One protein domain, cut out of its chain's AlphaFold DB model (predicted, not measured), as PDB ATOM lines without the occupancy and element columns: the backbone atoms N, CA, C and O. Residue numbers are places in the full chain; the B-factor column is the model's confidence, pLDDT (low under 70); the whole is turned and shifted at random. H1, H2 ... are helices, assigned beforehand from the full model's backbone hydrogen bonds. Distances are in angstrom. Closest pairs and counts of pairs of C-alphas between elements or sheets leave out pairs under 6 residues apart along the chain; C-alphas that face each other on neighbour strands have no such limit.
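Overview. This is residues 2 to 73 of the 135 residues of the protein "Undecaprenyl pyrophosphate phosphatase" of ANME-2 cluster archaeon (UniProt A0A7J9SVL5). Three helices, H1, H2 and H3, gather into a small cluster with their centres in a triangle, and the long helix H3 continues past the other two to a short helix, H4, turned crosswise near its far end. H1 and H2 cover only part of H3, and H4, touching no helix, makes the far end of the length. The printed part has 72 residues with four named helices, in the order H1, H2, H3, H4, and no named strand; the class is all helix. The whole is loose, with a radius of gyration of the C-alphas of 14.8 A, and spans 48 by 24 by 21 A.

Along the chain. Begin at Asp 2, just before H1, residues 3 to 16; find C-alpha 3 at (-19.148, -23.742, -27.369), from which H1 runs 19.7 A to C-alpha 16. After a short link of 6 residues comes H2, residues 23 to 33, 15.4 A long. A tight link of 5 residues leads to H3, residues 39 to 60, the longest helix; find its C-alpha 39 at (-16.294, -22.906, -8.049), 32.2 A from C-alpha 60. One residue, Phe 61, makes the tight link to H4, residues 62 to 70, which ends at C-alpha 70 at (19.808, -22.402, -26.690).

Arrangement. Look first at H1 and H2, a helical hairpin that touches, closest at the C-alphas of Phe 16 and Ser 23, 5.0 A apart. They run opposite ways at a shallow tilt of 33 degrees, only just short of steep. H2 and H3 form a second helical hairpin, opposite ways at 37 degrees, only just a steep tilt. H3 touches H2 with residues 39 to 46 alone, and the closest C-alphas, of Leu 31 and Ala 42, are 5.7 A apart. Farther along H3, residues 49 to 53 alone touch residues 10 to 14 of H1; the closest C-alphas, of Gly 14 and Thr 53, are 6.2 A apart. H1 and H3 run the same way at a steep tilt of 60 degrees. The helix packing is mostly crossed, only just, with 1 of these 3 touching pairs at a shallow tilt. H4 is close to H3 but not clearly touching, about perpendicular at 89 degrees, with the C-alphas of Ile 58 and Phe 65 closest at 6.7 A. H4 is apart from H1 and H2. In H1, H2 and H4 every O i to N i+4 pair is within hydrogen-bond range; in H3, 15 of 18 are.

Size, cuts and confidence. Find the two C-alphas farthest apart at Lys 36 and Ala 72, 47.9 A from each other. The printed part runs from residue 2 to residue 73 with no cut, and no link is long. The mean pLDDT of the printed part is 93.4, and no printed residue is under 70.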
ATOM      1  N   ASP A   2     -21.107 -24.326 -22.906       92.25
ATOM      2  CA  ASP A   2     -21.450 -24.345 -24.333       92.25
ATOM      3  C   ASP A   2     -20.291 -23.809 -25.199       92.25
ATOM      4  O   ASP A   2     -19.442 -23.054 -24.713       92.25
ATOM      5  N   ILE A   3     -20.238 -24.172 -26.482       94.38
ATOM      6  CA  ILE A   3     -19.148 -23.742 -27.369       94.38
ATOM      7  C   ILE A   3     -19.128 -22.224 -27.573       94.38
ATOM      8  O   ILE A   3     -18.053 -21.629 -27.634       94.38
ATOM      9  N   ILE A   4     -20.297 -21.575 -27.604       95.44
ATOM     10  CA  ILE A   4     -20.387 -20.118 -27.736       95.44
ATOM     11  C   ILE A   4     -19.829 -19.455 -26.474       95.44
ATOM     12  O   ILE A   4     -19.043 -18.513 -26.565       95.44
ATOM     13  N   GLN A   5     -20.168 -19.987 -25.294       93.88
ATOM     14  CA  GLN A   5     -19.614 -19.522 -24.019       93.88
ATOM     15  C   GLN A   5     -18.089 -19.678 -23.978       93.88
ATOM     16  O   GLN A   5     -17.397 -18.752 -23.559       93.88
ATOM     17  N   ALA A   6     -17.564 -20.807 -24.467       94.12
ATOM     18  CA  ALA A   6     -16.127 -21.060 -24.545       94.12
ATOM     19  C   ALA A   6     -15.408 -20.054 -25.456       94.12
ATOM     20  O   ALA A   6     -14.366 -19.520 -25.080       94.12
ATOM     21  N   ILE A   7     -15.977 -19.762 -26.630       95.44
ATOM     22  CA  ILE A   7     -15.428 -18.781 -27.578       95.44
ATOM     23  C   ILE A   7     -15.427 -17.380 -26.960       95.44
ATOM     24  O   ILE A   7     -14.402 -16.703 -26.984       95.44
ATOM     25  N   ILE A   8     -16.551 -16.955 -26.372       95.31
ATOM     26  CA  ILE A   8     -16.669 -15.644 -25.720       95.31
ATOM     27  C   ILE A   8     -15.636 -15.516 -24.600       95.31
ATOM     28  O   ILE A   8     -14.908 -14.527 -24.542       95.31
ATOM     29  N   LEU A   9     -15.535 -16.526 -23.736       95.75
ATOM     30  CA  LEU A   9     -14.592 -16.524 -22.625       95.75
ATOM     31  C   LEU A   9     -13.137 -16.516 -23.104       95.75
ATOM     32  O   LEU A   9     -12.322 -15.789 -22.547       95.75
ATOM     33  N   GLY A  10     -12.822 -17.268 -24.161       95.50
ATOM     34  CA  GLY A  10     -11.497 -17.270 -24.778       95.50
ATOM     35  C   GLY A  10     -11.108 -15.903 -25.342       95.50
ATOM     36  O   GLY A  10      -9.986 -15.451 -25.118       95.50
ATOM     37  N   ILE A  11     -12.038 -15.210 -26.009       95.75
ATOM     38  CA  ILE A  11     -11.823 -13.835 -26.487       95.75
ATOM     39  C   ILE A  11     -11.592 -12.893 -25.304       95.75
ATOM     40  O   ILE A  11     -10.641 -12.114 -25.317       95.75
ATOM     41  N   ILE A  12     -12.434 -12.976 -24.272       95.44
ATOM     42  CA  ILE A  12     -12.338 -12.109 -23.098       95.44
ATOM     43  C   ILE A  12     -11.012 -12.324 -22.362       95.44
ATOM     44  O   ILE A  12     -10.299 -11.348 -22.137       95.44
ATOM     45  N   GLN A  13     -10.634 -13.569 -22.052       96.00
ATOM     46  CA  GLN A  13      -9.330 -13.869 -21.447       96.00
ATOM     47  C   GLN A  13      -8.198 -13.371 -22.346       96.00
ATOM     48  O   GLN A  13      -7.271 -12.724 -21.866       96.00
ATOM     49  N   GLY A  14      -8.284 -13.635 -23.652       95.06
ATOM     50  CA  GLY A  14      -7.282 -13.216 -24.625       95.06
ATOM     51  C   GLY A  14      -7.079 -11.704 -24.684       95.06
ATOM     52  O   GLY A  14      -5.992 -11.276 -25.050       95.06
ATOM     53  N   ILE A  15      -8.077 -10.897 -24.310       95.00
ATOM     54  CA  ILE A  15      -7.953  -9.440 -24.162       95.00
ATOM     55  C   ILE A  15      -7.449  -9.084 -22.758       95.00
ATOM     56  O   ILE A  15      -6.519  -8.291 -22.616       95.00
ATOM     57  N   PHE A  16      -8.061  -9.655 -21.721       94.62
ATOM     58  CA  PHE A  16      -7.826  -9.282 -20.326       94.62
ATOM     59  C   PHE A  16      -6.451  -9.682 -19.804       94.62
ATOM     60  O   PHE A  16      -5.937  -8.991 -18.932       94.62
ATOM     61  N   GLU A  17      -5.831 -10.728 -20.347       93.69
ATOM     62  CA  GLU A  17      -4.474 -11.146 -19.971       93.69
ATOM     63  C   GLU A  17      -3.436 -10.029 -20.144       93.69
ATOM     64  O   GLU A  17      -2.494  -9.908 -19.366       93.69
ATOM     65  N   TRP A  18      -3.617  -9.181 -21.156       90.94
ATOM     66  CA  TRP A  18      -2.672  -8.111 -21.486       90.94
ATOM     67  C   TRP A  18      -3.012  -6.785 -20.812       90.94
ATOM     68  O   TRP A  18      -2.276  -5.807 -20.957       90.94
ATOM     69  N   LEU A  19      -4.138  -6.735 -20.100       89.62
ATOM     70  CA  LEU A  19      -4.574  -5.576 -19.345       89.62
ATOM     71  C   LEU A  19      -4.233  -5.784 -17.864       89.62
ATOM     72  O   LEU A  19      -4.474  -6.857 -17.313       89.62
ATOM     73  N   PRO A  20      -3.735  -4.755 -17.163       85.88
ATOM     74  CA  PRO A  20      -3.376  -4.875 -15.755       85.88
ATOM     75  C   PRO A  20      -4.618  -4.756 -14.847       85.88
ATOM     76  O   PRO A  20      -4.727  -3.849 -14.025       85.88
ATOM     77  N   ILE A  21      -5.583  -5.663 -15.035       85.44
ATOM     78  CA  ILE A  21      -6.899  -5.679 -14.365       85.44
ATOM     79  C   ILE A  21      -7.223  -7.019 -13.680       85.44
ATOM     80  O   ILE A  21      -8.365  -7.235 -13.274       85.44
ATOM     81  N   SER A  22      -6.222  -7.903 -13.545       90.00
ATOM     82  CA  SER A  22      -6.347  -9.295 -13.077       90.00
ATOM     83  C   SER A  22      -7.294 -10.134 -13.938       90.00
ATOM     84  O   SER A  22      -8.489 -10.250 -13.657       90.00
ATOM     85  N   SER A  23      -6.748 -10.741 -14.995       91.81
ATOM     86  CA  SER A  23      -7.500 -11.602 -15.917       91.81
ATOM     87  C   SER A  23      -8.206 -12.755 -15.195       91.81
ATOM     88  O   SER A  23      -9.386 -12.996 -15.444       91.81
ATOM     89  N   GLU A  24      -7.540 -13.400 -14.235       90.31
ATOM     90  CA  GLU A  24      -8.108 -14.499 -13.442       90.31
ATOM     91  C   GLU A  24      -9.347 -14.068 -12.638       90.31
ATOM     92  O   GLU A  24     -10.366 -14.762 -12.645       90.31
ATOM     93  N   GLY A  25      -9.310 -12.885 -12.015       88.81
ATOM     94  CA  GLY A  25     -10.455 -12.329 -11.291       88.81
ATOM     95  C   GLY A  25     -11.652 -12.066 -12.209       88.81
ATOM     96  O   GLY A  25     -12.780 -12.435 -11.876       88.81
ATOM     97  N   GLN A  26     -11.413 -11.483 -13.387       91.06
ATOM     98  CA  GLN A  26     -12.475 -11.226 -14.365       91.06
ATOM     99  C   GLN A  26     -13.087 -12.526 -14.905       91.06
ATOM    100  O   GLN A  26     -14.312 -12.666 -14.947       91.06
ATOM    101  N   SER A  27     -12.252 -13.501 -15.267       93.50
ATOM    102  CA  SER A  27     -12.711 -14.795 -15.774       93.50
ATOM    103  C   SER A  27     -13.515 -15.563 -14.731       93.50
ATOM    104  O   SER A  27     -14.588 -16.077 -15.051       93.50
ATOM    105  N   MET A  28     -13.086 -15.551 -13.466       92.31
ATOM    106  CA  MET A  28     -13.855 -16.142 -12.368       92.31
ATOM    107  C   MET A  28     -15.209 -15.456 -12.168       92.31
ATOM    108  O   MET A  28     -16.222 -16.135 -11.994       92.31
ATOM    109  N   LEU A  29     -15.270 -14.122 -12.238       90.69
ATOM    110  CA  LEU A  29     -16.539 -13.399 -12.120       90.69
ATOM    111  C   LEU A  29     -17.522 -13.785 -13.229       90.69
ATOM    112  O   LEU A  29     -18.700 -13.997 -12.933       90.69
ATOM    113  N   ILE A  30     -17.055 -13.911 -14.472       93.88
ATOM    114  CA  ILE A  30     -17.885 -14.321 -15.613       93.88
ATOM    115  C   ILE A  30     -18.359 -15.767 -15.437       93.88
ATOM    116  O   ILE A  30     -19.558 -16.040 -15.549       93.88
ATOM    117  N   LEU A  31     -17.448 -16.683 -15.104       94.75
ATOM    118  CA  LEU A  31     -17.752 -18.104 -14.934       94.75
ATOM    119  C   LEU A  31     -18.801 -18.347 -13.836       94.75
ATOM    120  O   LEU A  31     -19.769 -19.076 -14.057       94.75
ATOM    121  N   LEU A  32     -18.660 -17.684 -12.686       92.56
ATOM    122  CA  LEU A  32     -19.577 -17.845 -11.555       92.56
ATOM    123  C   LEU A  32     -20.902 -17.093 -11.758       92.56
ATOM    124  O   LEU A  32     -21.976 -17.631 -11.485       92.56
ATOM    125  N   ASN A  33     -20.861 -15.844 -12.232       92.12
ATOM    126  CA  ASN A  33     -22.054 -14.989 -12.249       92.12
ATOM    127  C   ASN A  33     -22.830 -15.051 -13.561       92.12
ATOM    128  O   ASN A  33     -24.062 -15.038 -13.513       92.12
ATOM    129  N   ALA A  34     -22.148 -15.109 -14.706       93.00
ATOM    130  CA  ALA A  34     -22.799 -15.149 -16.013       93.00
ATOM    131  C   ALA A  34     -23.085 -16.590 -16.449       93.00
ATOM    132  O   ALA A  34     -24.196 -16.886 -16.879       93.00
ATOM    133  N   PHE A  35     -22.110 -17.493 -16.299       93.62
ATOM    134  CA  PHE A  35     -22.248 -18.889 -16.739       93.62
ATOM    135  C   PHE A  35     -22.719 -19.847 -15.641       93.62
ATOM    136  O   PHE A  35     -22.999 -21.005 -15.938       93.62
ATOM    137  N   LYS A  36     -22.875 -19.356 -14.401       92.69
ATOM    138  CA  LYS A  36     -23.422 -20.100 -13.252       92.69
ATOM    139  C   LYS A  36     -22.688 -21.418 -12.971       92.69
ATOM    140  O   LYS A  36     -23.304 -22.381 -12.520       92.69
ATOM    141  N   MET A  37     -21.385 -21.461 -13.244       92.38
ATOM    142  CA  MET A  37     -20.557 -22.627 -12.942       92.38
ATOM    143  C   MET A  37     -20.269 -22.724 -11.446       92.38
ATOM    144  O   MET A  37     -20.207 -21.718 -10.736       92.38
ATOM    145  N   ASN A  38     -20.055 -23.951 -10.977       92.62
ATOM    146  CA  ASN A  38     -19.553 -24.188  -9.631       92.62
ATOM    147  C   ASN A  38     -18.086 -23.751  -9.528       92.62
ATOM    148  O   ASN A  38     -17.365 -23.702 -10.526       92.62
ATOM    149  N   VAL A  39     -17.634 -23.459  -8.308       87.94
ATOM    150  CA  VAL A  39     -16.294 -22.906  -8.049       87.94
ATOM    151  C   VAL A  39     -15.182 -23.812  -8.580       87.94
ATOM    152  O   VAL A  39     -14.286 -23.323  -9.262       87.94
ATOM    153  N   ASP A  40     -15.270 -25.122  -8.348       88.50
ATOM    154  CA  ASP A  40     -14.232 -26.074  -8.766       88.50
ATOM    155  C   ASP A  40     -14.091 -26.158 -10.295       88.50
ATOM    156  O   ASP A  40     -12.984 -26.184 -10.843       88.50
ATOM    157  N   GLU A  41     -15.222 -26.145 -11.007       91.94
ATOM    158  CA  GLU A  41     -15.227 -26.147 -12.470       91.94
ATOM    159  C   GLU A  41     -14.721 -24.811 -13.026       91.94
ATOM    160  O   GLU A  41     -13.945 -24.794 -13.982       91.94
ATOM    161  N   ALA A  42     -15.123 -23.689 -12.417       92.31
ATOM    162  CA  ALA A  42     -14.688 -22.357 -12.819       92.31
ATOM    163  C   ALA A  42     -13.166 -22.194 -12.674       92.31
ATOM    164  O   ALA A  42     -12.514 -21.734 -13.610       92.31
ATOM    165  N   ILE A  43     -12.589 -22.645 -11.555       91.06
ATOM    166  CA  ILE A  43     -11.133 -22.645 -11.339       91.06
ATOM    167  C   ILE A  43     -10.438 -23.481 -12.415       91.06
ATOM    168  O   ILE A  43      -9.471 -23.030 -13.029       91.06
ATOM    169  N   SER A  44     -10.954 -24.681 -12.692       93.56
ATOM    170  CA  SER A  44     -10.372 -25.576 -13.698       93.56
ATOM    171  C   SER A  44     -10.356 -24.939 -15.092       93.56
ATOM    172  O   SER A  44      -9.340 -24.988 -15.790       93.56
ATOM    173  N   VAL A  45     -11.455 -24.289 -15.490       94.31
ATOM    174  CA  VAL A  45     -11.542 -23.571 -16.770       94.31
ATOM    175  C   VAL A  45     -10.617 -22.355 -16.789       94.31
ATOM    176  O   VAL A  45      -9.895 -22.169 -17.767       94.31
ATOM    177  N   ALA A  46     -10.587 -21.551 -15.724       93.06
ATOM    178  CA  ALA A  46      -9.728 -20.369 -15.634       93.06
ATOM    179  C   ALA A  46      -8.236 -20.726 -15.769       93.06
ATOM    180  O   ALA A  46      -7.507 -20.066 -16.514       93.06
ATOM    181  N   ILE A  47      -7.790 -21.811 -15.130       93.25
ATOM    182  CA  ILE A  47      -6.421 -22.328 -15.280       93.25
ATOM    183  C   ILE A  47      -6.168 -22.766 -16.726       93.25
ATOM    184  O   ILE A  47      -5.140 -22.420 -17.309       93.25
ATOM    185  N   PHE A  48      -7.106 -23.492 -17.338       94.69
ATOM    186  CA  PHE A  48      -6.938 -23.981 -18.707       94.69
ATOM    187  C   PHE A  48      -6.810 -22.847 -19.738       94.69
ATOM    188  O   PHE A  48      -6.020 -22.953 -20.676       94.69
ATOM    189  N   LEU A  49      -7.523 -21.733 -19.550       95.06
ATOM    190  CA  LEU A  49      -7.437 -20.577 -20.449       95.06
ATOM    191  C   LEU A  49      -6.031 -19.955 -20.510       95.06
ATOM    192  O   LEU A  49      -5.632 -19.480 -21.577       95.06
ATOM    193  N   HIS A  50      -5.253 -20.017 -19.423       94.94
ATOM    194  CA  HIS A  50      -3.872 -19.517 -19.400       94.94
ATOM    195  C   HIS A  50      -2.948 -20.295 -20.341       94.94
ATOM    196  O   HIS A  50      -1.955 -19.754 -20.825       94.94
ATOM    197  N   VAL A  51      -3.265 -21.556 -20.653       95.88
ATOM    198  CA  VAL A  51      -2.502 -22.329 -21.643       95.88
ATOM    199  C   VAL A  51      -2.602 -21.664 -23.017       95.88
ATOM    200  O   VAL A  51      -1.601 -21.553 -23.724       95.88
ATOM    201  N   GLY A  52      -3.787 -21.164 -23.378       95.31
ATOM    202  CA  GLY A  52      -4.009 -20.468 -24.644       95.31
ATOM    203  C   GLY A  52      -3.230 -19.155 -24.739       95.31
ATOM    204  O   GLY A  52      -2.558 -18.911 -25.743       95.31
ATOM    205  N   THR A  53      -3.263 -18.331 -23.688       95.31
ATOM    206  CA  THR A  53      -2.519 -17.060 -23.655       95.31
ATOM    207  C   THR A  53      -1.009 -17.286 -23.606       95.31
ATOM    208  O   THR A  53      -0.268 -16.640 -24.349       95.31
ATOM    209  N   SER A  54      -0.548 -18.273 -22.833       94.50
ATOM    210  CA  SER A  54       0.863 -18.679 -22.788       94.50
ATOM    211  C   SER A  54       1.359 -19.138 -24.156       94.50
ATOM    212  O   SER A  54       2.428 -18.723 -24.607       94.50
ATOM    213  N   LEU A  55       0.567 -19.950 -24.862       96.62
ATOM    214  CA  LEU A  55       0.902 -20.384 -26.215       96.62
ATOM    215  C   LEU A  55       0.966 -19.197 -27.186       96.62
ATOM    216  O   LEU A  55       1.872 -19.142 -28.017       96.62
ATOM    217  N   ALA A  56       0.061 -18.222 -27.059       95.56
ATOM    218  CA  ALA A  56       0.101 -17.006 -27.869       95.56
ATOM    219  C   ALA A  56       1.404 -16.209 -27.656       95.56
ATOM    220  O   ALA A  56       2.004 -15.769 -28.640       95.56
ATOM    221  N   VAL A  57       1.885 -16.077 -26.408       94.88
ATOM    222  CA  VAL A  57       3.196 -15.465 -26.102       94.88
ATOM    223  C   VAL A  57       4.325 -16.250 -26.772       94.88
ATOM    224  O   VAL A  57       5.142 -15.654 -27.474       94.88
ATOM    225  N   ILE A  58       4.362 -17.575 -26.591       95.62
ATOM    226  CA  ILE A  58       5.430 -18.436 -27.125       95.62
ATOM    227  C   ILE A  58       5.485 -18.362 -28.654       95.62
ATOM    228  O   ILE A  58       6.569 -18.273 -29.226       95.62
ATOM    229  N   ILE A  59       4.333 -18.376 -29.331       97.19
ATOM    230  CA  ILE A  59       4.271 -18.280 -30.797       97.19
ATOM    231  C   ILE A  59       4.740 -16.903 -31.273       97.19
ATOM    232  O   ILE A  59       5.490 -16.817 -32.250       97.19
ATOM    233  N   LYS A  60       4.308 -15.832 -30.598       96.31
ATOM    234  CA  LYS A  60       4.670 -14.456 -30.956       96.31
ATOM    235  C   LYS A  60       6.169 -14.197 -30.788       96.31
ATOM    236  O   LYS A  60       6.771 -13.613 -31.683       96.31
ATOM    237  N   PHE A  61       6.755 -14.659 -29.685       95.44
ATOM    238  CA  PHE A  61       8.162 -14.454 -29.317       95.44
ATOM    239  C   PHE A  61       8.995 -15.731 -29.486       95.44
ATOM    240  O   PHE A  61       9.822 -16.097 -28.648       95.44
ATOM    241  N   LYS A  62       8.727 -16.477 -30.563       96.12
ATOM    242  CA  LYS A  62       9.322 -17.800 -30.795       96.12
ATOM    243  C   LYS A  62      10.846 -17.766 -30.930       96.12
ATOM    244  O   LYS A  62      11.501 -18.736 -30.554       96.12
ATOM    245  N   GLU A  63      11.412 -16.687 -31.472       95.44
ATOM    246  CA  GLU A  63      12.863 -16.578 -31.671       95.44
ATOM    247  C   GLU A  63      13.566 -16.223 -30.357       95.44
ATOM    248  O   GLU A  63      14.580 -16.830 -30.022       95.44
ATOM    249  N   GLU A  64      12.980 -15.339 -29.549       95.25
ATOM    250  CA  GLU A  64      13.427 -15.044 -28.187       95.25
ATOM    251  C   GLU A  64      13.354 -16.297 -27.313       95.25
ATOM    252  O   GLU A  64      14.308 -16.627 -26.610       95.25
ATOM    253  N   PHE A  65      12.261 -17.059 -27.416       93.75
ATOM    254  CA  PHE A  65      12.107 -18.323 -26.703       93.75
ATOM    255  C   PHE A  65      13.194 -19.330 -27.108       93.75
ATOM    256  O   PHE A  65      13.856 -19.907 -26.248       93.75
ATOM    257  N   ARG A  66      13.469 -19.493 -28.409       95.06
ATOM    258  CA  ARG A  66      14.589 -20.327 -28.892       95.06
ATOM    259  C   ARG A  66      15.947 -19.831 -28.399       95.06
ATOM    260  O   ARG A  66      16.806 -20.650 -28.066       95.06
ATOM    261  N   SER A  67      16.144 -18.519 -28.344       94.38
ATOM    262  CA  SER A  67      17.374 -17.908 -27.842       94.38
ATOM    263  C   SER A  67      17.606 -18.235 -26.364       94.38
ATOM    264  O   SER A  67      18.715 -18.609 -25.982       94.38
ATOM    265  N   ILE A  68      16.539 -18.208 -25.558       93.69
ATOM    266  CA  ILE A  68      16.568 -18.630 -24.152       93.69
ATOM    267  C   ILE A  68      16.919 -20.120 -24.039       93.69
ATOM    268  O   ILE A  68      17.823 -20.481 -23.289       93.69
ATOM    269  N   LEU A  69      16.252 -20.999 -24.802       92.94
ATOM    270  CA  LEU A  69      16.503 -22.449 -24.730       92.94
ATOM    271  C   LEU A  69      17.914 -22.843 -25.180       92.94
ATOM    272  O   LEU A  69      18.498 -23.774 -24.631       92.94
ATOM    273  N   SER A  70      18.450 -22.162 -26.190       94.31
ATOM    274  CA  SER A  70      19.808 -22.402 -26.690       94.31
ATOM    275  C   SER A  70      20.892 -21.708 -25.858       94.31
ATOM    276  O   SER A  70      22.075 -21.977 -26.057       94.31
ATOM    277  N   GLY A  71      20.512 -20.817 -24.933       90.19
ATOM    278  CA  GLY A  71      21.441 -19.983 -24.171       90.19
ATOM    279  C   GLY A  71      22.200 -18.962 -25.027       90.19
ATOM    280  O   GLY A  71      23.252 -18.476 -24.601       90.19
ATOM    281  N   ALA A  72      21.696 -18.661 -26.229       93.12
ATOM    282  CA  ALA A  72      22.310 -17.719 -27.160       93.12
ATOM    283  C   ALA A  72      22.258 -16.284 -26.612       93.12
ATOM    284  O   ALA A  72      23.263 -15.575 -26.644       93.12
ATOM    285  N   ASP A  73      21.123 -15.890 -26.028       93.94
ATOM    286  CA  ASP A  73      20.978 -14.634 -25.292       93.94
ATOM    287  C   ASP A  73      21.097 -14.879 -23.783       93.94
ATOM    288  O   ASP A  73      20.140 -15.234 -23.084       93.94
TER     289      ASP A  73